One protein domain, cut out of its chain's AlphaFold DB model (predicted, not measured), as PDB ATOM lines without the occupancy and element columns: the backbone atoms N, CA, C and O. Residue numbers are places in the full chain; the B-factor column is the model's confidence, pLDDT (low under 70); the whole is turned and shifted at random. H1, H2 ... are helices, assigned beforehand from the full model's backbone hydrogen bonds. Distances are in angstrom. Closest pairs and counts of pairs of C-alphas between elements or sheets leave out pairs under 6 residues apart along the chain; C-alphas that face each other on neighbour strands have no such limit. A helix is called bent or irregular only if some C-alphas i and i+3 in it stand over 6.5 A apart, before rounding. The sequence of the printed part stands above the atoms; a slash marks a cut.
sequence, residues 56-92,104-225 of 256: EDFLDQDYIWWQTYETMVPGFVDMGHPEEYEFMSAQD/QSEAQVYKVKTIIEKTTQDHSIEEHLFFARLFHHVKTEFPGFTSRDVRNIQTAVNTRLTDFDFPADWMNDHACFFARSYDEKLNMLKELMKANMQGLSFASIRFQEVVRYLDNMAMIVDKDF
ATOM      1  N   GLU A  56     -11.037  53.886  26.358       93.75
ATOM      2  CA  GLU A  56     -10.119  54.265  25.287       93.75
ATOM      3  C   GLU A  56      -9.008  55.187  25.810       93.75
ATOM      4  O   GLU A  56      -7.834  54.937  25.540       93.75
ATOM      5  N   ASP A  57      -9.341  56.174  26.656       92.00
ATOM      6  CA  ASP A  57      -8.341  57.042  27.291       92.00
ATOM      7  C   ASP A  57      -7.339  56.229  28.127       92.00
ATOM      8  O   ASP A  57      -6.134  56.484  28.099       92.00
ATOM      9  N   PHE A  58      -7.833  55.254  28.902       93.94
ATOM     10  CA  PHE A  58      -6.976  54.407  29.730       93.94
ATOM     11  C   PHE A  58      -6.140  53.433  28.892       93.94
ATOM     12  O   PHE A  58      -4.988  53.195  29.249       93.94
ATOM     13  N   LEU A  59      -6.677  52.904  27.787       94.94
ATOM     14  CA  LEU A  59      -5.924  52.091  26.823       94.94
ATOM     15  C   LEU A  59      -4.780  52.892  26.196       94.94
ATOM     16  O   LEU A  59      -3.650  52.409  26.146       94.94
ATOM     17  N   ASP A  60      -5.047  54.126  25.777       93.75
ATOM     18  CA  ASP A  60      -4.043  55.001  25.171       93.75
ATOM     19  C   ASP A  60      -2.993  55.451  26.184       93.75
ATOM     20  O   ASP A  60      -1.793  55.457  25.898       93.75
ATOM     21  N   GLN A  61      -3.420  55.777  27.406       92.12
ATOM     22  CA  GLN A  61      -2.502  56.106  28.490       92.12
ATOM     23  C   GLN A  61      -1.573  54.926  28.815       92.12
ATOM     24  O   GLN A  61      -0.375  55.131  29.019       92.12
ATOM     25  N   ASP A  62      -2.114  53.707  28.837       91.56
ATOM     26  CA  ASP A  62      -1.343  52.485  29.039       91.56
ATOM     27  C   ASP A  62      -0.339  52.269  27.898       91.56
ATOM     28  O   ASP A  62       0.860  52.132  28.153       91.56
ATOM     29  N   TYR A  63      -0.808  52.347  26.646       93.00
ATOM     30  CA  TYR A  63       0.012  52.261  25.433       93.00
ATOM     31  C   TYR A  63       1.229  53.172  25.484       93.00
ATOM     32  O   TYR A  63       2.361  52.730  25.261       93.00
ATOM     33  N   ILE A  64       1.014  54.435  25.857       91.81
ATOM     34  CA  ILE A  64       2.081  55.429  25.914       91.81
ATOM     35  C   ILE A  64       3.210  55.005  26.863       91.81
ATOM     36  O   ILE A  64       4.375  55.340  26.617       91.81
ATOM     37  N   TRP A  65       2.897  54.272  27.929       88.12
ATOM     38  CA  TRP A  65       3.883  53.832  28.908       88.12
ATOM     39  C   TRP A  65       4.567  52.531  28.526       88.12
ATOM     40  O   TRP A  65       5.800  52.467  28.557       88.12
ATOM     41  N   TRP A  66       3.808  51.500  28.158       87.50
ATOM     42  CA  TRP A  66       4.402  50.189  27.915       87.50
ATOM     43  C   TRP A  66       5.133  50.105  26.571       87.50
ATOM     44  O   TRP A  66       6.080  49.327  26.463       87.50
ATOM     45  N   GLN A  67       4.823  50.962  25.586       90.69
ATOM     46  CA  GLN A  67       5.547  50.993  24.302       90.69
ATOM     47  C   GLN A  67       7.062  51.192  24.473       90.69
ATOM     48  O   GLN A  67       7.857  50.733  23.652       90.69
ATOM     49  N   THR A  68       7.486  51.861  25.555       86.81
ATOM     50  CA  THR A  68       8.909  52.052  25.860       86.81
ATOM     51  C   THR A  68       9.566  50.719  26.212       86.81
ATOM     52  O   THR A  68      10.677  50.443  25.758       86.81
ATOM     53  N   TYR A  69       8.873  49.878  26.986       85.88
ATOM     54  CA  TYR A  69       9.338  48.536  27.316       85.88
ATOM     55  C   TYR A  69       9.359  47.637  26.092       85.88
ATOM     56  O   TYR A  69      10.367  46.977  25.875       85.88
ATOM     57  N   GLU A  70       8.320  47.678  25.262       85.19
ATOM     58  CA  GLU A  70       8.255  46.862  24.048       85.19
ATOM     59  C   GLU A  70       9.343  47.251  23.034       85.19
ATOM     60  O   GLU A  70      10.018  46.398  22.463       85.19
ATOM     61  N   THR A  71       9.616  48.551  22.881       86.25
ATOM     62  CA  THR A  71      10.728  49.039  22.044       86.25
ATOM     63  C   THR A  71      12.084  48.600  22.599       86.25
ATOM     64  O   THR A  71      12.992  48.246  21.847       86.25
ATOM     65  N   MET A  72      12.252  48.641  23.924       82.06
ATOM     66  CA  MET A  72      13.507  48.272  24.569       82.06
ATOM     67  C   MET A  72      13.731  46.759  24.528       82.06
ATOM     68  O   MET A  72      14.841  46.312  24.232       82.06
ATOM     69  N   VAL A  73      12.703  45.972  24.836       81.88
ATOM     70  CA  VAL A  73      12.708  44.514  24.941       81.88
ATOM     71  C   VAL A  73      11.457  43.980  24.231       81.88
ATOM     72  O   VAL A  73      10.421  43.825  24.871       81.88
ATOM     73  N   PRO A  74      11.545  43.670  22.929       85.50
ATOM     74  CA  PRO A  74      10.409  43.106  22.207       85.50
ATOM     75  C   PRO A  74       9.895  41.823  22.869       85.50
ATOM     76  O   PRO A  74      10.692  40.947  23.226       85.50
ATOM     77  N   GLY A  75       8.578  41.724  23.038       82.62
ATOM     78  CA  GLY A  75       7.901  40.620  23.716       82.62
ATOM     79  C   GLY A  75       8.044  40.619  25.240       82.62
ATOM     80  O   GLY A  75       7.760  39.602  25.868       82.62
ATOM     81  N   PHE A  76       8.522  41.709  25.848       85.69
ATOM     82  CA  PHE A  76       8.556  41.847  27.308       85.69
ATOM     83  C   PHE A  76       7.193  42.188  27.888       85.69
ATOM     84  O   PHE A  76       6.859  41.730  28.980       85.69
ATOM     85  N   VAL A  77       6.426  43.007  27.168       87.00
ATOM     86  CA  VAL A  77       5.036  43.285  27.506       87.00
ATOM     87  C   VAL A  77       4.224  42.137  26.919       87.00
ATOM     88  O   VAL A  77       3.773  42.179  25.780       87.00
ATOM     89  N   ASP A  78       4.103  41.062  27.689       86.19
ATOM     90  CA  ASP A  78       3.449  39.813  27.304       86.19
ATOM     91  C   ASP A  78       1.924  39.891  27.455       86.19
ATOM     92  O   ASP A  78       1.298  39.016  28.049       86.19
ATOM     93  N   MET A  79       1.330  40.970  26.940       91.81
ATOM     94  CA  MET A  79      -0.078  41.287  27.144       91.81
ATOM     95  C   MET A  79      -0.884  41.366  25.842       91.81
ATOM     96  O   MET A  79      -0.415  41.839  24.810       91.81
ATOM     97  N   GLY A  80      -2.140  40.924  25.907       91.56
ATOM     98  CA  GLY A  80      -3.102  40.977  24.811       91.56
ATOM     99  C   GLY A  80      -3.534  42.407  24.485       91.56
ATOM    100  O   GLY A  80      -3.963  43.167  25.361       91.56
ATOM    101  N   HIS A  81      -3.442  42.761  23.204       91.62
ATOM    102  CA  HIS A  81      -3.958  44.013  22.654       91.62
ATOM    103  C   HIS A  81      -5.483  43.930  22.453       91.62
ATOM    104  O   HIS A  81      -5.998  42.837  22.212       91.62
ATOM    105  N   PRO A  82      -6.223  45.054  22.520       89.94
ATOM    106  CA  PRO A  82      -7.659  45.051  22.243       89.94
ATOM    107  C   PRO A  82      -7.948  44.713  20.768       89.94
ATOM    108  O   PRO A  82      -7.321  45.270  19.873       89.94
ATOM    109  N   GLU A  83      -8.918  43.829  20.510       87.12
ATOM    110  CA  GLU A  83      -9.265  43.393  19.141       87.12
ATOM    111  C   GLU A  83      -9.975  44.482  18.319       87.12
ATOM    112  O   GLU A  83      -9.757  44.596  17.115       87.12
ATOM    113  N   GLU A  84     -10.816  45.295  18.965       89.81
ATOM    114  CA  GLU A  84     -11.698  46.273  18.304       89.81
ATOM    115  C   GLU A  84     -11.217  47.731  18.438       89.81
ATOM    116  O   GLU A  84     -11.965  48.658  18.131       89.81
ATOM    117  N   TYR A  85      -9.984  47.961  18.904       91.00
ATOM    118  CA  TYR A  85      -9.467  49.312  19.134       91.00
ATOM    119  C   TYR A  85      -8.029  49.481  18.643       91.00
ATOM    120  O   TYR A  85      -7.119  48.774  19.072       91.00
ATOM    121  N   GLU A  86      -7.815  50.468  17.774       91.25
ATOM    122  CA  GLU A  86      -6.479  50.934  17.416       91.25
ATOM    123  C   GLU A  86      -6.058  52.030  18.399       91.25
ATOM    124  O   GLU A  86      -6.760  53.033  18.554       91.25
ATOM    125  N   PHE A  87      -4.914  51.851  19.066       91.75
ATOM    126  CA  PHE A  87      -4.408  52.847  20.009       91.75
ATOM    127  C   PHE A  87      -4.295  54.226  19.359       91.75
ATOM    128  O   PHE A  87      -3.861  54.364  18.216       91.75
ATOM    129  N   MET A  88      -4.639  55.251  20.128       90.06
ATOM    130  CA  MET A  88      -4.661  56.662  19.751       90.06
ATOM    131  C   MET A  88      -5.738  57.039  18.720       90.06
ATOM    132  O   MET A  88      -5.790  58.200  18.308       90.06
ATOM    133  N   SER A  89      -6.614  56.115  18.305       91.38
ATOM    134  CA  SER A  89      -7.645  56.400  17.294       91.38
ATOM    135  C   SER A  89      -8.802  57.264  17.811       91.38
ATOM    136  O   SER A  89      -9.430  57.961  17.016       91.38
ATOM    137  N   ALA A  90      -9.056  57.285  19.125       86.38
ATOM    138  CA  ALA A  90     -10.131  58.068  19.748       86.38
ATOM    139  C   ALA A  90      -9.694  59.463  20.252       86.38
ATOM    140  O   ALA A  90     -10.424  60.106  21.007       86.38
ATOM    141  N   GLN A  91      -8.510  59.945  19.856       79.25
ATOM    142  CA  GLN A  91      -7.923  61.193  20.358       79.25
ATOM    143  C   GLN A  91      -8.587  62.441  19.753       79.25
ATOM    144  O   GLN A  91      -8.028  63.108  18.881       79.25
ATOM    145  N   ASP A  92      -9.770  62.788  20.260       69.81
ATOM    146  CA  ASP A  92     -10.466  64.039  19.962       69.81
ATOM    147  C   ASP A  92     -10.418  65.012  21.149       69.81
ATOM    148  O   ASP A  92     -10.544  64.643  22.317       69.81
ATOM    149  N   GLN A 104     -22.476  57.755  48.138       40.56
ATOM    150  CA  GLN A 104     -22.938  56.422  48.517       40.56
ATOM    151  C   GLN A 104     -22.104  55.811  49.639       40.56
ATOM    152  O   GLN A 104     -20.872  55.817  49.618       40.56
ATOM    153  N   SER A 105     -22.846  55.266  50.604       48.00
ATOM    154  CA  SER A 105     -22.412  54.762  51.899       48.00
ATOM    155  C   SER A 105     -22.221  53.242  51.893       48.00
ATOM    156  O   SER A 105     -23.113  52.497  52.292       48.00
ATOM    157  N   GLU A 106     -21.040  52.788  51.489       55.78
ATOM    158  CA  GLU A 106     -20.510  51.465  51.840       55.78
ATOM    159  C   GLU A 106     -18.998  51.582  52.073       55.78
ATOM    160  O   GLU A 106     -18.372  52.512  51.558       55.78
ATOM    161  N   ALA A 107     -18.415  50.658  52.845       66.25
ATOM    162  CA  ALA A 107     -16.972  50.631  53.087       66.25
ATOM    163  C   ALA A 107     -16.216  50.496  51.756       66.25
ATOM    164  O   ALA A 107     -16.435  49.554  50.987       66.25
ATOM    165  N   GLN A 108     -15.319  51.436  51.482       77.12
ATOM    166  CA  GLN A 108     -14.694  51.603  50.174       77.12
ATOM    167  C   GLN A 108     -13.809  50.411  49.793       77.12
ATOM    168  O   GLN A 108     -13.732  50.040  48.620       77.12
ATOM    169  N   VAL A 109     -13.194  49.749  50.781       73.12
ATOM    170  CA  VAL A 109     -12.377  48.540  50.563       73.12
ATOM    171  C   VAL A 109     -13.196  47.400  49.940       73.12
ATOM    172  O   VAL A 109     -12.702  46.675  49.074       73.12
ATOM    173  N   TYR A 110     -14.472  47.257  50.313       77.81
ATOM    174  CA  TYR A 110     -15.342  46.228  49.734       77.81
ATOM    175  C   TYR A 110     -15.679  46.518  48.263       77.81
ATOM    176  O   TYR A 110     -15.751  45.596  47.443       77.81
ATOM    177  N   LYS A 111     -15.809  47.801  47.902       84.94
ATOM    178  CA  LYS A 111     -16.064  48.219  46.519       84.94
ATOM    179  C   LYS A 111     -14.895  47.892  45.599       84.94
ATOM    180  O   LYS A 111     -15.114  47.301  44.548       84.94
ATOM    181  N   VAL A 112     -13.659  48.197  46.006       88.25
ATOM    182  CA  VAL A 112     -12.454  47.873  45.215       88.25
ATOM    183  C   VAL A 112     -12.388  46.379  44.908       88.25
ATOM    184  O   VAL A 112     -12.228  45.996  43.748       88.25
ATOM    185  N   LYS A 113     -12.595  45.533  45.922       87.44
ATOM    186  CA  LYS A 113     -12.617  44.079  45.741       87.44
ATOM    187  C   LYS A 113     -13.694  43.641  44.744       87.44
ATOM    188  O   LYS A 113     -13.401  42.875  43.832       87.44
ATOM    189  N   THR A 114     -14.909  44.168  44.880       89.94
ATOM    190  CA  THR A 114     -16.037  43.851  43.990       89.94
ATOM    191  C   THR A 114     -15.752  44.263  42.542       89.94
ATOM    192  O   THR A 114     -16.032  43.509  41.612       89.94
ATOM    193  N   ILE A 115     -15.150  45.438  42.338       92.81
ATOM    194  CA  ILE A 115     -14.757  45.937  41.016       92.81
ATOM    195  C   ILE A 115     -13.704  45.018  40.373       92.81
ATOM    196  O   ILE A 115     -13.821  44.688  39.190       92.81
ATOM    197  N   ILE A 116     -12.698  44.582  41.141       91.19
ATOM    198  CA  ILE A 116     -11.663  43.650  40.665       91.19
ATOM    199  C   ILE A 116     -12.287  42.302  40.297       91.19
ATOM    200  O   ILE A 116     -12.046  41.803  39.198       91.19
ATOM    201  N   GLU A 117     -13.109  41.726  41.179       91.19
ATOM    202  CA  GLU A 117     -13.777  40.439  40.946       91.19
ATOM    203  C   GLU A 117     -14.640  40.479  39.686       91.19
ATOM    204  O   GLU A 117     -14.522  39.595  38.841       91.19
ATOM    205  N   LYS A 118     -15.444  41.534  39.516       92.50
ATOM    206  CA  LYS A 118     -16.265  41.730  38.318       92.50
ATOM    207  C   LYS A 118     -15.409  41.842  37.056       92.50
ATOM    208  O   LYS A 118     -15.678  41.167  36.075       92.50
ATOM    209  N   THR A 119     -14.353  42.652  37.085       93.25
ATOM    210  CA  THR A 119     -13.507  42.854  35.895       93.25
ATOM    211  C   THR A 119     -12.754  41.573  35.512       93.25
ATOM    212  O   THR A 119     -12.581  41.299  34.330       93.25
ATOM    213  N   THR A 120     -12.373  40.750  36.496       91.62
ATOM    214  CA  THR A 120     -11.673  39.467  36.275       91.62
ATOM    215  C   THR A 120     -12.597  38.373  35.724       91.62
ATOM    216  O   THR A 120     -12.117  37.387  35.174       91.62
ATOM    217  N   GLN A 121     -13.920  38.517  35.865       93.00
ATOM    218  CA  GLN A 121     -14.884  37.602  35.238       93.00
ATOM    219  C   GLN A 121     -14.969  37.815  33.724       93.00
ATOM    220  O   GLN A 121     -15.157  36.847  32.990       93.00
ATOM    221  N   ASP A 122     -14.821  39.064  33.281       91.56
ATOM    222  CA  ASP A 122     -15.026  39.459  31.886       91.56
ATOM    223  C   ASP A 122     -13.715  39.523  31.084       91.56
ATOM    224  O   ASP A 122     -13.735  39.349  29.867       91.56
ATOM    225  N   HIS A 123     -12.580  39.768  31.749       92.50
ATOM    226  CA  HIS A 123     -11.287  39.996  31.103       92.50
ATOM    227  C   HIS A 123     -10.130  39.322  31.847       92.50
ATOM    228  O   HIS A 123     -10.124  39.231  33.079       92.50
ATOM    229  N   SER A 124      -9.114  38.889  31.098       94.75
ATOM    230  CA  SER A 124      -7.894  38.310  31.671       94.75
ATOM    231  C   SER A 124      -6.941  39.406  32.143       94.75
ATOM    232  O   SER A 124      -6.739  40.395  31.447       94.75
ATOM    233  N   ILE A 125      -6.253  39.205  33.274       92.81
ATOM    234  CA  ILE A 125      -5.195  40.130  33.727       92.81
ATOM    235  C   ILE A 125      -4.028  40.236  32.734       92.81
ATOM    236  O   ILE A 125      -3.206  41.139  32.850       92.81
ATOM    237  N   GLU A 126      -3.938  39.314  31.777       94.12
ATOM    238  CA  GLU A 126      -2.962  39.332  30.688       94.12
ATOM    239  C   GLU A 126      -3.383  40.269  29.544       94.12
ATOM    240  O   GLU A 126      -2.645  40.423  28.585       94.12
ATOM    241  N   GLU A 127      -4.536  40.936  29.615       94.94
ATOM    242  CA  GLU A 127      -5.031  41.839  28.569       94.94
ATOM    243  C   GLU A 127      -4.900  43.306  28.991       94.94
ATOM    244  O   GLU A 127      -5.227  43.686  30.117       94.94
ATOM    245  N   HIS A 128      -4.504  44.188  28.070       94.00
ATOM    246  CA  HIS A 128      -4.531  45.636  28.332       94.00
ATOM    247  C   HIS A 128      -5.955  46.135  28.611       94.00
ATOM    248  O   HIS A 128      -6.169  47.016  29.451       94.00
ATOM    249  N   LEU A 129      -6.942  45.517  27.954       95.50
ATOM    250  CA  LEU A 129      -8.355  45.830  28.122       95.50
ATOM    251  C   LEU A 129      -8.842  45.605  29.558       95.50
ATOM    252  O   LEU A 129      -9.629  46.413  30.053       95.50
ATOM    253  N   PHE A 130      -8.329  44.584  30.253       96.94
ATOM    254  CA  PHE A 130      -8.642  44.349  31.662       96.94
ATOM    255  C   PHE A 130      -8.317  45.575  32.517       96.94
ATOM    256  O   PHE A 130      -9.173  46.062  33.253       96.94
ATOM    257  N   PHE A 131      -7.104  46.120  32.395       96.94
ATOM    258  CA  PHE A 131      -6.682  47.261  33.209       96.94
ATOM    259  C   PHE A 131      -7.439  48.537  32.849       96.94
ATOM    260  O   PHE A 131      -7.824  49.289  33.743       96.94
ATOM    261  N   ALA A 132      -7.713  48.764  31.564       96.19
ATOM    262  CA  ALA A 132      -8.505  49.909  31.133       96.19
ATOM    263  C   ALA A 132      -9.943  49.855  31.680       96.19
ATOM    264  O   ALA A 132     -10.441  50.843  32.224       96.19
ATOM    265  N   ARG A 133     -10.590  48.683  31.620       96.50
ATOM    266  CA  ARG A 133     -11.919  48.448  32.210       96.50
ATOM    267  C   ARG A 133     -11.896  48.593  33.725       96.50
ATOM    268  O   ARG A 133     -12.769  49.254  34.282       96.50
ATOM    269  N   LEU A 134     -10.876  48.042  34.378       96.75
ATOM    270  CA  LEU A 134     -10.686  48.151  35.820       96.75
ATOM    271  C   LEU A 134     -10.595  49.619  36.250       96.75
ATOM    272  O   LEU A 134     -11.335  50.048  37.130       96.75
ATOM    273  N   PHE A 135      -9.732  50.408  35.608       97.25
ATOM    274  CA  PHE A 135      -9.558  51.825  35.927       97.25
ATOM    275  C   PHE A 135     -10.799  52.657  35.620       97.25
ATOM    276  O   PHE A 135     -11.125  53.549  36.400       97.25
ATOM    277  N   HIS A 136     -11.533  52.337  34.557       95.38
ATOM    278  CA  HIS A 136     -12.811  52.980  34.263       95.38
ATOM    279  C   HIS A 136     -13.878  52.681  35.335       95.38
ATOM    280  O   HIS A 136     -14.554  53.596  35.812       95.38
ATOM    281  N   HIS A 137     -13.994  51.426  35.785       94.19
ATOM    282  CA  HIS A 137     -14.890  51.062  36.886       94.19
ATOM    283  C   HIS A 137     -14.481  51.743  38.200       94.19
ATOM    284  O   HIS A 137     -15.326  52.317  38.885       94.19
ATOM    285  N   VAL A 138     -13.182  51.751  38.524       94.00
ATOM    286  CA  VAL A 138     -12.653  52.465  39.695       94.00
ATOM    287  C   VAL A 138     -12.954  53.956  39.598       94.00
ATOM    288  O   VAL A 138     -13.437  54.517  40.566       94.00
ATOM    289  N   LYS A 139     -12.724  54.605  38.453       92.19
ATOM    290  CA  LYS A 139     -13.014  56.035  38.254       92.19
ATOM    291  C   LYS A 139     -14.490  56.364  38.475       92.19
ATOM    292  O   LYS A 139     -14.799  57.410  39.039       92.19
ATOM    293  N   THR A 140     -15.377  55.473  38.034       90.19
ATOM    294  CA  THR A 140     -16.831  55.618  38.188       90.19
ATOM    295  C   THR A 140     -17.241  55.598  39.662       90.19
ATOM    296  O   THR A 140     -18.005  56.452  40.098       90.19
ATOM    297  N   GLU A 141     -16.695  54.663  40.443       88.12
ATOM    298  CA  GLU A 141     -16.997  54.513  41.878       88.12
ATOM    299  C   GLU A 141     -16.213  55.491  42.767       88.12
ATOM    300  O   GLU A 141     -16.687  55.926  43.817       88.12
ATOM    301  N   PHE A 142     -15.013  55.865  42.330       88.06
ATOM    302  CA  PHE A 142     -14.085  56.765  43.002       88.06
ATOM    303  C   PHE A 142     -13.757  57.943  42.084       88.06
ATOM    304  O   PHE A 142     -12.698  57.964  41.449       88.06
ATOM    305  N   PRO A 143     -14.600  58.990  42.052       85.38
ATOM    306  CA  PRO A 143     -14.372  60.136  41.175       85.38
ATOM    307  C   PRO A 143     -13.043  60.868  41.432       85.38
ATOM    308  O   PRO A 143     -12.527  61.544  40.542       85.38
ATOM    309  N   GLY A 144     -12.464  60.710  42.629       85.31
ATOM    310  CA  GLY A 144     -11.136  61.215  42.988       85.31
ATOM    311  C   GLY A 144      -9.961  60.445  42.372       85.31
ATOM    312  O   GLY A 144      -8.844  60.951  42.415       85.31
ATOM    313  N   PHE A 145     -10.188  59.267  41.787       90.94
ATOM    314  CA  PHE A 145      -9.180  58.533  41.027       90.94
ATOM    315  C   PHE A 145      -8.877  59.271  39.717       90.94
ATOM    316  O   PHE A 145      -9.775  59.779  39.042       90.94
ATOM    317  N   THR A 146      -7.608  59.391  39.345       90.50
ATOM    318  CA  THR A 146      -7.167  60.202  38.202       90.50
ATOM    319  C   THR A 146      -6.006  59.553  37.455       90.50
ATOM    320  O   THR A 146      -5.334  58.661  37.965       90.50
ATOM    321  N   SER A 147      -5.651  60.091  36.284       91.75
ATOM    322  CA  SER A 147      -4.416  59.716  35.576       91.75
ATOM    323  C   SER A 147      -3.140  59.858  36.415       91.75
ATOM    324  O   SER A 147      -2.134  59.228  36.088       91.75
ATOM    325  N   ARG A 148      -3.145  60.661  37.494       90.88
ATOM    326  CA  ARG A 148      -2.019  60.725  38.439       90.88
ATOM    327  C   ARG A 148      -1.875  59.419  39.210       90.88
ATOM    328  O   ARG A 148      -0.751  58.966  39.388       90.88
ATOM    329  N   ASP A 149      -2.983  58.833  39.640       94.75
ATOM    330  CA  ASP A 149      -3.011  57.562  40.356       94.75
ATOM    331  C   ASP A 149      -2.506  56.435  39.464       94.75
ATOM    332  O   ASP A 149      -1.588  55.711  39.842       94.75
ATOM    333  N   VAL A 150      -2.994  56.383  38.224       95.25
ATOM    334  CA  VAL A 150      -2.508  55.424  37.226       95.25
ATOM    335  C   VAL A 150      -0.998  55.594  36.984       95.25
ATOM    336  O   VAL A 150      -0.256  54.616  36.948       95.25
ATOM    337  N   ARG A 151      -0.494  56.835  36.910       94.62
ATOM    338  CA  ARG A 151       0.951  57.105  36.789       94.62
ATOM    339  C   ARG A 151       1.734  56.648  38.023       94.62
ATOM    340  O   ARG A 151       2.863  56.182  37.885       94.62
ATOM    341  N   ASN A 152       1.177  56.806  39.221       95.25
ATOM    342  CA  ASN A 152       1.816  56.353  40.456       95.25
ATOM    343  C   ASN A 152       1.914  54.822  40.482       95.25
ATOM    344  O   ASN A 152       2.972  54.295  40.818       95.25
ATOM    345  N   ILE A 153       0.857  54.126  40.052       95.81
ATOM    346  CA  ILE A 153       0.866  52.672  39.847       95.81
ATOM    347  C   ILE A 153       1.960  52.294  38.845       95.81
ATOM    348  O   ILE A 153       2.812  51.470  39.164       95.81
ATOM    349  N   GLN A 154       1.998  52.935  37.672       94.75
ATOM    350  CA  GLN A 154       3.023  52.654  36.663       94.75
ATOM    351  C   GLN A 154       4.438  52.895  37.202       94.75
ATOM    352  O   GLN A 154       5.354  52.131  36.922       94.75
ATOM    353  N   THR A 155       4.622  53.939  38.010       95.56
ATOM    354  CA  THR A 155       5.908  54.217  38.658       95.56
ATOM    355  C   THR A 155       6.292  53.089  39.612       95.56
ATOM    356  O   THR A 155       7.431  52.642  39.573       95.56
ATOM    357  N   ALA A 156       5.351  52.582  40.414       94.38
ATOM    358  CA  ALA A 156       5.590  51.454  41.311       94.38
ATOM    359  C   ALA A 156       5.948  50.168  40.546       94.38
ATOM    360  O   ALA A 156       6.877  49.466  40.947       94.38
ATOM    361  N   VAL A 157       5.276  49.903  39.419       94.19
ATOM    362  CA  VAL A 157       5.621  48.801  38.505       94.19
ATOM    363  C   VAL A 157       7.042  48.973  37.980       94.19
ATOM    364  O   VAL A 157       7.860  48.072  38.130       94.19
ATOM    365  N   ASN A 158       7.366  50.145  37.429       93.62
ATOM    366  CA  ASN A 158       8.686  50.423  36.870       93.62
ATOM    367  C   ASN A 158       9.780  50.257  37.923       93.62
ATOM    368  O   ASN A 158      10.757  49.563  37.669       93.62
ATOM    369  N   THR A 159       9.589  50.833  39.114       94.12
ATOM    370  CA  THR A 159      10.513  50.669  40.237       94.12
ATOM    371  C   THR A 159      10.694  49.198  40.557       94.12
ATOM    372  O   THR A 159      11.823  48.740  40.603       94.12
ATOM    373  N   ARG A 160       9.616  48.422  40.683       91.31
ATOM    374  CA  ARG A 160       9.722  46.992  40.978       91.31
ATOM    375  C   ARG A 160      10.462  46.200  39.899       91.31
ATOM    376  O   ARG A 160      11.126  45.226  40.223       91.31
ATOM    377  N   LEU A 161      10.375  46.602  38.634       90.69
ATOM    378  CA  LEU A 161      11.146  45.973  37.561       90.69
ATOM    379  C   LEU A 161      12.629  46.358  37.631       90.69
ATOM    380  O   LEU A 161      13.491  45.506  37.434       90.69
ATOM    381  N   THR A 162      12.933  47.623  37.924       91.94
ATOM    382  CA  THR A 162      14.293  48.178  37.821       91.94
ATOM    383  C   THR A 162      15.081  48.227  39.128       91.94
ATOM    384  O   THR A 162      16.256  48.579  39.106       91.94
ATOM    385  N   ASP A 163      14.448  47.933  40.261       93.00
ATOM    386  CA  ASP A 163      15.069  47.962  41.585       93.00
ATOM    387  C   ASP A 163      15.847  46.667  41.829       93.00
ATOM    388  O   ASP A 163      15.355  45.728  42.452       93.00
ATOM    389  N   PHE A 164      17.041  46.597  41.242       92.56
ATOM    390  CA  PHE A 164      17.985  45.500  41.396       92.56
ATOM    391  C   PHE A 164      19.402  46.028  41.614       92.56
ATOM    392  O   PHE A 164      19.812  47.042  41.042       92.56
ATOM    393  N   ASP A 165      20.179  45.291  42.403       92.88
ATOM    394  CA  ASP A 165      21.589  45.592  42.618       92.88
ATOM    395  C   ASP A 165      22.434  45.176  41.410       92.88
ATOM    396  O   ASP A 165      22.241  44.116  40.805       92.88
ATOM    397  N   PHE A 166      23.429  45.997  41.073       94.62
ATOM    398  CA  PHE A 166      24.408  45.625  40.059       94.62
ATOM    399  C   PHE A 166      25.415  44.610  40.618       94.62
ATOM    400  O   PHE A 166      25.876  44.765  41.753       94.62
ATOM    401  N   PRO A 167      25.833  43.603  39.825       94.81
ATOM    402  CA  PRO A 167      26.897  42.689  40.221       94.81
ATOM    403  C   PRO A 167      28.175  43.443  40.603       94.81
ATOM    404  O   PRO A 167      28.638  44.306  39.855       94.81
ATOM    405  N   ALA A 168      28.783  43.083  41.738       94.38
ATOM    406  CA  ALA A 168      29.983  43.756  42.246       94.38
ATOM    407  C   ALA A 168      31.129  43.787  41.214       94.38
ATOM    408  O   ALA A 168      31.843  44.783  41.097       94.38
ATOM    409  N   ASP A 169      31.255  42.733  40.405       94.12
ATOM    410  CA  ASP A 169      32.293  42.609  39.379       94.12
ATOM    411  C   ASP A 169      32.209  43.681  38.286       94.12
ATOM    412  O   ASP A 169      33.231  44.032  37.700       94.12
ATOM    413  N   TRP A 170      31.027  44.259  38.036       94.44
ATOM    414  CA  TRP A 170      30.873  45.365  37.083       94.44
ATOM    415  C   TRP A 170      31.593  46.632  37.548       94.44
ATOM    416  O   TRP A 170      32.051  47.413  36.716       94.44
ATOM    417  N   MET A 171      31.692  46.826  38.866       92.31
ATOM    418  CA  MET A 171      32.404  47.948  39.481       92.31
ATOM    419  C   MET A 171      33.891  47.642  39.681       92.31
ATOM    420  O   MET A 171      34.715  48.551  39.617       92.31
ATOM    421  N   ASN A 172      34.235  46.371  39.909       94.06
ATOM    422  CA  ASN A 172      35.611  45.946  40.167       94.06
ATOM    423  C   ASN A 172      36.459  45.840  38.891       94.06
ATOM    424  O   ASN A 172      37.664  46.083  38.944       94.06
ATOM    425  N   ASP A 173      35.851  45.493  37.752       95.00
ATOM    426  CA  ASP A 173      36.539  45.368  36.466       95.00
ATOM    427  C   ASP A 173      35.812  46.155  35.365       95.00
ATOM    428  O   ASP A 173      34.673  45.876  34.989       95.00
ATOM    429  N   HIS A 174      36.516  47.127  34.783       92.50
ATOM    430  CA  HIS A 174      35.998  47.967  33.708       92.50
ATOM    431  C   HIS A 174      35.588  47.151  32.465       92.50
ATOM    432  O   HIS A 174      34.658  47.543  31.756       92.50
ATOM    433  N   ALA A 175      36.232  46.006  32.202       94.12
ATOM    434  CA  ALA A 175      35.875  45.110  31.100       94.12
ATOM    435  C   ALA A 175      34.547  44.363  31.339       94.12
ATOM    436  O   ALA A 175      33.866  43.975  30.383       94.12
ATOM    437  N   CYS A 176      34.133  44.195  32.600       93.00
ATOM    438  CA  CYS A 176      32.905  43.482  32.945       93.00
ATOM    439  C   CYS A 176      31.638  44.228  32.525       93.00
ATOM    440  O   CYS A 176      30.665  43.561  32.189       93.00
ATOM    441  N   PHE A 177      31.644  45.565  32.475       94.44
ATOM    442  CA  PHE A 177      30.464  46.342  32.075       94.44
ATOM    443  C   PHE A 177      30.800  47.632  31.319       94.44
ATOM    444  O   PHE A 177      30.360  47.809  30.186       94.44
ATOM    445  N   PHE A 178      31.598  48.534  31.894       93.88
ATOM    446  CA  PHE A 178      31.769  49.894  31.363       93.88
ATOM    447  C   PHE A 178      32.409  49.960  29.966       93.88
ATOM    448  O   PHE A 178      31.958  50.756  29.137       93.88
ATOM    449  N   ALA A 179      33.399  49.104  29.681       94.94
ATOM    450  CA  ALA A 179      34.061  49.012  28.374       94.94
ATOM    451  C   ALA A 179      33.191  48.388  27.272       94.94
ATOM    452  O   ALA A 179      33.556  48.461  26.099       94.94
ATOM    453  N   ARG A 180      32.081  47.736  27.636       94.69
ATOM    454  CA  ARG A 180      31.234  47.013  26.685       94.69
ATOM    455  C   ARG A 180      30.438  47.968  25.807       94.69
ATOM    456  O   ARG A 180      30.203  49.133  26.162       94.69
ATOM    457  N   SER A 181      29.998  47.455  24.662       96.00
ATOM    458  CA  SER A 181      29.137  48.205  23.751       96.00
ATOM    459  C   SER A 181      27.805  48.570  24.414       96.00
ATOM    460  O   SER A 181      27.414  48.018  25.446       96.00
ATOM    461  N   TYR A 182      27.104  49.543  23.832       92.06
ATOM    462  CA  TYR A 182      25.787  49.951  24.321       92.06
ATOM    463  C   TYR A 182      24.805  48.772  24.348       92.06
ATOM    464  O   TYR A 182      24.177  48.538  25.379       92.06
ATOM    465  N   ASP A 183      24.746  47.996  23.264       92.50
ATOM    466  CA  ASP A 183      23.818  46.870  23.129       92.50
ATOM    467  C   ASP A 183      24.112  45.754  24.139       92.50
ATOM    468  O   ASP A 183      23.191  45.198  24.737       92.50
ATOM    469  N   GLU A 184      25.389  45.462  24.401       93.81
ATOM    470  CA  GLU A 184      25.776  44.497  25.435       93.81
ATOM    471  C   GLU A 184      25.369  44.969  26.830       93.81
ATOM    472  O   GLU A 184      24.761  44.202  27.573       93.81
ATOM    473  N   LYS A 185      25.645  46.233  27.181       93.62
ATOM    474  CA  LYS A 185      25.239  46.798  28.479       93.62
ATOM    475  C   LYS A 185      23.728  46.771  28.648       93.62
ATOM    476  O   LYS A 185      23.232  46.397  29.708       93.62
ATOM    477  N   LEU A 186      23.003  47.138  27.596       90.94
ATOM    478  CA  LEU A 186      21.552  47.103  27.582       90.94
ATOM    479  C   LEU A 186      21.041  45.673  27.809       90.94
ATOM    480  O   LEU A 186      20.187  45.471  28.665       90.94
ATOM    481  N   ASN A 187      21.590  44.672  27.118       92.81
ATOM    482  CA  ASN A 187      21.222  43.267  27.328       92.81
ATOM    483  C   ASN A 187      21.535  42.780  28.744       92.81
ATOM    484  O   ASN A 187      20.699  42.124  29.356       92.81
ATOM    485  N   MET A 188      22.678  43.158  29.310       94.38
ATOM    486  CA  MET A 188      23.021  42.817  30.691       94.38
ATOM    487  C   MET A 188      22.020  43.401  31.701       94.38
ATOM    488  O   MET A 188      21.593  42.699  32.616       94.38
ATOM    489  N   LEU A 189      21.602  44.658  31.521       93.12
ATOM    490  CA  LEU A 189      20.577  45.288  32.362       93.12
ATOM    491  C   LEU A 189      19.201  44.628  32.189       93.12
ATOM    492  O   LEU A 189      18.477  44.460  33.167       93.12
ATOM    493  N   LYS A 190      18.849  44.215  30.968       90.69
ATOM    494  CA  LYS A 190      17.603  43.484  30.691       90.69
ATOM    495  C   LYS A 190      17.556  42.135  31.404       90.69
ATOM    496  O   LYS A 190      16.503  41.767  31.915       90.69
ATOM    497  N   GLU A 191      18.672  41.414  31.457       92.69
ATOM    498  CA  GLU A 191      18.744  40.139  32.179       92.69
ATOM    499  C   GLU A 191      18.583  40.333  33.691       92.69
ATOM    500  O   GLU A 191      17.838  39.582  34.319       92.69
ATOM    501  N   LEU A 192      19.181  41.384  34.270       94.00
ATOM    502  CA  LEU A 192      18.936  41.739  35.674       94.00
ATOM    503  C   LEU A 192      17.467  42.099  35.920       94.00
ATOM    504  O   LEU A 192      16.874  41.602  36.874       94.00
ATOM    505  N   MET A 193      16.856  42.885  35.030       92.31
ATOM    506  CA  MET A 193      15.439  43.247  35.112       92.31
ATOM    507  C   MET A 193      14.531  42.009  35.086       92.31
ATOM    508  O   MET A 193      13.656  41.876  35.936       92.31
ATOM    509  N   LYS A 194      14.762  41.064  34.163       89.56
ATOM    510  CA  LYS A 194      14.007  39.801  34.091       89.56
ATOM    511  C   LYS A 194      14.222  38.925  35.323       89.56
ATOM    512  O   LYS A 194      13.267  38.351  35.838       89.56
ATOM    513  N   ALA A 195      15.456  38.829  35.816       90.56
ATOM    514  CA  ALA A 195      15.748  38.095  37.044       90.56
ATOM    515  C   ALA A 195      15.013  38.708  38.250       90.56
ATOM    516  O   ALA A 195      14.476  37.975  39.084       90.56
ATOM    517  N   ASN A 196      14.913  40.039  38.299       89.38
ATOM    518  CA  ASN A 196      14.220  40.768  39.359       89.38
ATOM    519  C   ASN A 196      12.705  40.510  39.393       89.38
ATOM    520  O   ASN A 196      12.069  40.660  40.433       89.38
ATOM    521  N   MET A 197      12.118  40.050  38.284       85.75
ATOM    522  CA  MET A 197      10.703  39.667  38.223       85.75
ATOM    523  C   MET A 197      10.396  38.382  39.010       85.75
ATOM    524  O   MET A 197       9.227  38.063  39.208       85.75
ATOM    525  N   GLN A 198      11.414  37.641  39.475       87.00
ATOM    526  CA  GLN A 198      11.265  36.430  40.301       87.00
ATOM    527  C   GLN A 198      10.320  35.375  39.690       87.00
ATOM    528  O   GLN A 198       9.607  34.668  40.399       87.00
ATOM    529  N   GLY A 199      10.312  35.268  38.358       83.69
ATOM    530  CA  GLY A 199       9.469  34.323  37.617       83.69
ATOM    531  C   GLY A 199       8.013  34.761  37.421       83.69
ATOM    532  O   GLY A 199       7.229  33.990  36.878       83.69
ATOM    533  N   LEU A 200       7.644  35.975  37.838       86.62
ATOM    534  CA  LEU A 200       6.343  36.569  37.528       86.62
ATOM    535  C   LEU A 200       6.332  37.151  36.110       86.62
ATOM    536  O   LEU A 200       7.356  37.641  35.639       86.62
ATOM    537  N   SER A 201       5.164  37.156  35.462       89.06
ATOM    538  CA  SER A 201       4.937  37.919  34.227       89.06
ATOM    539  C   SER A 201       4.821  39.420  34.504       89.06
ATOM    540  O   SER A 201       4.571  39.841  35.643       89.06
ATOM    541  N   PHE A 202       4.951  40.241  33.456       89.38
ATOM    542  CA  PHE A 202       4.719  41.682  33.567       89.38
ATOM    543  C   PHE A 202       3.287  41.963  34.042       89.38
ATOM    544  O   PHE A 202       3.090  42.717  34.999       89.38
ATOM    545  N   ALA A 203       2.303  41.274  33.454       90.88
ATOM    546  CA  ALA A 203       0.896  41.341  33.846       90.88
ATOM    547  C   ALA A 203       0.676  41.044  35.342       90.88
ATOM    548  O   ALA A 203      -0.029  41.783  36.032       90.88
ATOM    549  N   SER A 204       1.335  40.011  35.876       90.25
ATOM    550  CA  SER A 204       1.220  39.626  37.289       90.25
ATOM    551  C   SER A 204       1.781  40.691  38.230       90.25
ATOM    552  O   SER A 204       1.152  41.030  39.236       90.25
ATOM    553  N   ILE A 205       2.958  41.238  37.911       89.69
ATOM    554  CA  ILE A 205       3.567  42.327  38.685       89.69
ATOM    555  C   ILE A 205       2.652  43.547  38.653       89.69
ATOM    556  O   ILE A 205       2.299  44.078  39.704       89.69
ATOM    557  N   ARG A 206       2.210  43.946  37.458       94.25
ATOM    558  CA  ARG A 206       1.304  45.076  37.262       94.25
ATOM    559  C   ARG A 206       0.016  44.921  38.062       94.25
ATOM    560  O   ARG A 206      -0.379  45.854  38.756       94.25
ATOM    561  N   PHE A 207      -0.613  43.751  38.009       94.25
ATOM    562  CA  PHE A 207      -1.831  43.471  38.759       94.25
ATOM    563  C   PHE A 207      -1.621  43.606  40.272       94.25
ATOM    564  O   PHE A 207      -2.407  44.274  40.939       94.25
ATOM    565  N   GLN A 208      -0.527  43.064  40.814       90.62
ATOM    566  CA  GLN A 208      -0.203  43.210  42.239       90.62
ATOM    567  C   GLN A 208      -0.021  44.677  42.650       90.62
ATOM    568  O   GLN A 208      -0.505  45.082  43.706       90.62
ATOM    569  N   GLU A 209       0.643  45.481  41.815       94.00
ATOM    570  CA  GLU A 209       0.832  46.910  42.077       94.00
ATOM    571  C   GLU A 209      -0.478  47.699  42.028       94.00
ATOM    572  O   GLU A 209      -0.706  48.569  42.871       94.00
ATOM    573  N   VAL A 210      -1.364  47.354  41.091       95.06
ATOM    574  CA  VAL A 210      -2.711  47.924  41.004       95.06
ATOM    575  C   VAL A 210      -3.513  47.611  42.262       95.06
ATOM    576  O   VAL A 210      -4.002  48.538  42.903       95.06
ATOM    577  N   VAL A 211      -3.613  46.335  42.653       90.38
ATOM    578  CA  VAL A 211      -4.372  45.918  43.847       90.38
ATOM    579  C   VAL A 211      -3.840  46.628  45.090       90.38
ATOM    580  O   VAL A 211      -4.604  47.265  45.810       90.38
ATOM    581  N   ARG A 212      -2.515  46.626  45.283       87.62
ATOM    582  CA  ARG A 212      -1.866  47.305  46.411       87.62
ATOM    583  C   ARG A 212      -2.196  48.797  46.464       87.62
ATOM    584  O   ARG A 212      -2.417  49.338  47.546       87.62
ATOM    585  N   TYR A 213      -2.194  49.483  45.322       95.31
ATOM    586  CA  TYR A 213      -2.518  50.907  45.273       95.31
ATOM    587  C   TYR A 213      -3.995  51.166  45.579       95.31
ATOM    588  O   TYR A 213      -4.303  52.047  46.382       95.31
ATOM    589  N   LEU A 214      -4.900  50.398  44.966       93.12
ATOM    590  CA  LEU A 214      -6.342  50.563  45.144       93.12
ATOM    591  C   LEU A 214      -6.787  50.242  46.576       93.12
ATOM    592  O   LEU A 214      -7.595  50.987  47.128       93.12
ATOM    593  N   ASP A 215      -6.213  49.216  47.207       86.25
ATOM    594  CA  ASP A 215      -6.468  48.891  48.615       86.25
ATOM    595  C   ASP A 215      -6.040  50.043  49.534       86.25
ATOM    596  O   ASP A 215      -6.814  50.500  50.377       86.25
ATOM    597  N   ASN A 216      -4.829  50.577  49.331       86.25
ATOM    598  CA  ASN A 216      -4.337  51.722  50.099       86.25
ATOM    599  C   ASN A 216      -5.209  52.967  49.894       86.25
ATOM    600  O   ASN A 216      -5.510  53.675  50.855       86.25
ATOM    601  N   MET A 217      -5.631  53.233  48.657       91.31
ATOM    602  CA  MET A 217      -6.534  54.336  48.336       91.31
ATOM    603  C   MET A 217      -7.868  54.178  49.074       91.31
ATOM    604  O   MET A 217      -8.298  55.110  49.749       91.31
ATOM    605  N   ALA A 218      -8.498  53.006  48.996       86.50
ATOM    606  CA  ALA A 218      -9.766  52.742  49.667       86.50
ATOM    607  C   ALA A 218      -9.657  52.898  51.190       86.50
ATOM    608  O   ALA A 218     -10.499  53.556  51.796       86.50
ATOM    609  N   MET A 219      -8.576  52.395  51.794       81.38
ATOM    610  CA  MET A 219      -8.303  52.586  53.222       81.38
ATOM    611  C   MET A 219      -8.165  54.063  53.612       81.38
ATOM    612  O   MET A 219      -8.628  54.463  54.680       81.38
ATOM    613  N   ILE A 220      -7.515  54.879  52.774       84.25
ATOM    614  CA  ILE A 220      -7.383  56.323  53.011       84.25
ATOM    615  C   ILE A 220      -8.758  56.994  52.957       84.25
ATOM    616  O   ILE A 220      -9.083  57.770  53.853       84.25
ATOM    617  N   VAL A 221      -9.583  56.660  51.960       83.62
ATOM    618  CA  VAL A 221     -10.934  57.225  51.829       83.62
ATOM    619  C   VAL A 221     -11.821  56.826  53.014       83.62
ATOM    620  O   VAL A 221     -12.491  57.690  53.579       83.62
ATOM    621  N   ASP A 222     -11.790  55.557  53.434       82.38
ATOM    622  CA  ASP A 222     -12.530  55.076  54.611       82.38
ATOM    623  C   ASP A 222     -12.095  55.822  55.880       82.38
ATOM    624  O   ASP A 222     -12.923  56.322  56.642       82.38
ATOM    625  N   LYS A 223     -10.783  55.981  56.089       83.56
ATOM    626  CA  LYS A 223     -10.251  56.717  57.242       83.56
ATOM    627  C   LYS A 223     -10.663  58.191  57.230       83.56
ATOM    628  O   LYS A 223     -10.981  58.745  58.282       83.56
ATOM    629  N   ASP A 224     -10.657  58.834  56.068       81.75
ATOM    630  CA  ASP A 224     -11.088  60.226  55.931       81.75
ATOM    631  C   ASP A 224     -12.584  60.394  56.210       81.75
ATOM    632  O   ASP A 224     -12.987  61.390  56.817       81.75
ATOM    633  N   PHE A 225     -13.408  59.423  55.812       82.12
ATOM    634  CA  PHE A 225     -14.823  59.389  56.171       82.12
ATOM    635  C   PHE A 225     -15.012  59.266  57.687       82.12
ATOM    636  O   PHE A 225     -15.694  60.103  58.280       82.12
TER     637      PHE A 225
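AT A GLANCE: This is residues 56 to 92 and 104 to 225 of the 256 residues of an uncharacterized protein of Candidatus Electrothrix aarhusiensis (UniProt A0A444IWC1). An elongated, all-helix model has a loose three-helix bundle, H2, H3 and H7, at one end of its long axis, and H5 and H6 with the loop between them at the other. H4 lies in the middle and joins the two: it packs on H7 and meets H6 end to end in a corner, while H1 packs on H3 with its first residues. The printed part has 159 residues with seven named helices, H1 to H7 in chain order, and no named strand. It is only just loose, close to compact, with a radius of gyration of the C-alphas of 18.6 A and spans of 62 by 38 by 28 A.

IN THESE COORDINATES: H1, residues 56 to 72, begins with C-alpha 56 at (-10.119, 54.265, 25.287) and is 24.4 A long. It has a kink of 37 degrees near residue 65 but is neither bent nor irregular, only just: C-alphas 65 and 68 are 6.1 A apart. Residues 73 to 92 hold no named element. H2, residues 108 to 122, is 22.0 A long; H3, residues 128 to 141, 20.4 A; H4, residues 147 to 162, 22.1 A. H5 is short, residues 168 to 172, 6.4 A, with C-alpha 168 at (29.983, 43.756, 42.246). H6, residues 182 to 196, is 21.1 A long. H7, residues 202 to 225, is the longest, 34.7 A, and ends with C-alpha 225 at (-14.823, 59.389, 56.171).

HOW THE PARTS SIT: H2, H3 and H7 form a bundle, three helices side by side. H2 and H3, a helical hairpin, touch at a shallow tilt of 34 degrees, only just short of steep; their closest C-alphas are those of Thr 119 and Leu 134, 6.0 A apart. H2 touches H7 with residues 108 to 112 alone, opposite ways at a shallow tilt of 30 degrees; the closest C-alphas are those of Val 109 and Ala 218, 5.0 A apart. H3 and H7 are near each other. H1 touches H3 with residues 56 to 62 alone, at a steep tilt of 39 degrees, closest at the C-alphas of Phe 58 and Ala 132, 5.0 A. H4 touches H7 at a steep tilt of 46 degrees, closest at the C-alphas of Val 157 and Arg 206, 5.8 A. H4 and H6 touch only at their ends, about perpendicular at 80 degrees, closest at the C-alphas of Leu 161 and Met 193, 5.6 A. H5 touches no helix. Every O i to N i+4 pair is within hydrogen-bond range in H3, H4, H5, H6 and H7, against 10 of 13 in H1 and 10 of 11 in H2.

THE WHOLE: The C-alphas farthest apart are those of Ser 105 and Ala 175, 62.6 A. Residues 93 to 103 are not printed, and C-alphas 92 and 104 are 32.1 A apart across the cut. Of the links printed whole, none is long. Confidence is under 70 at residues 92 and 104 to 107.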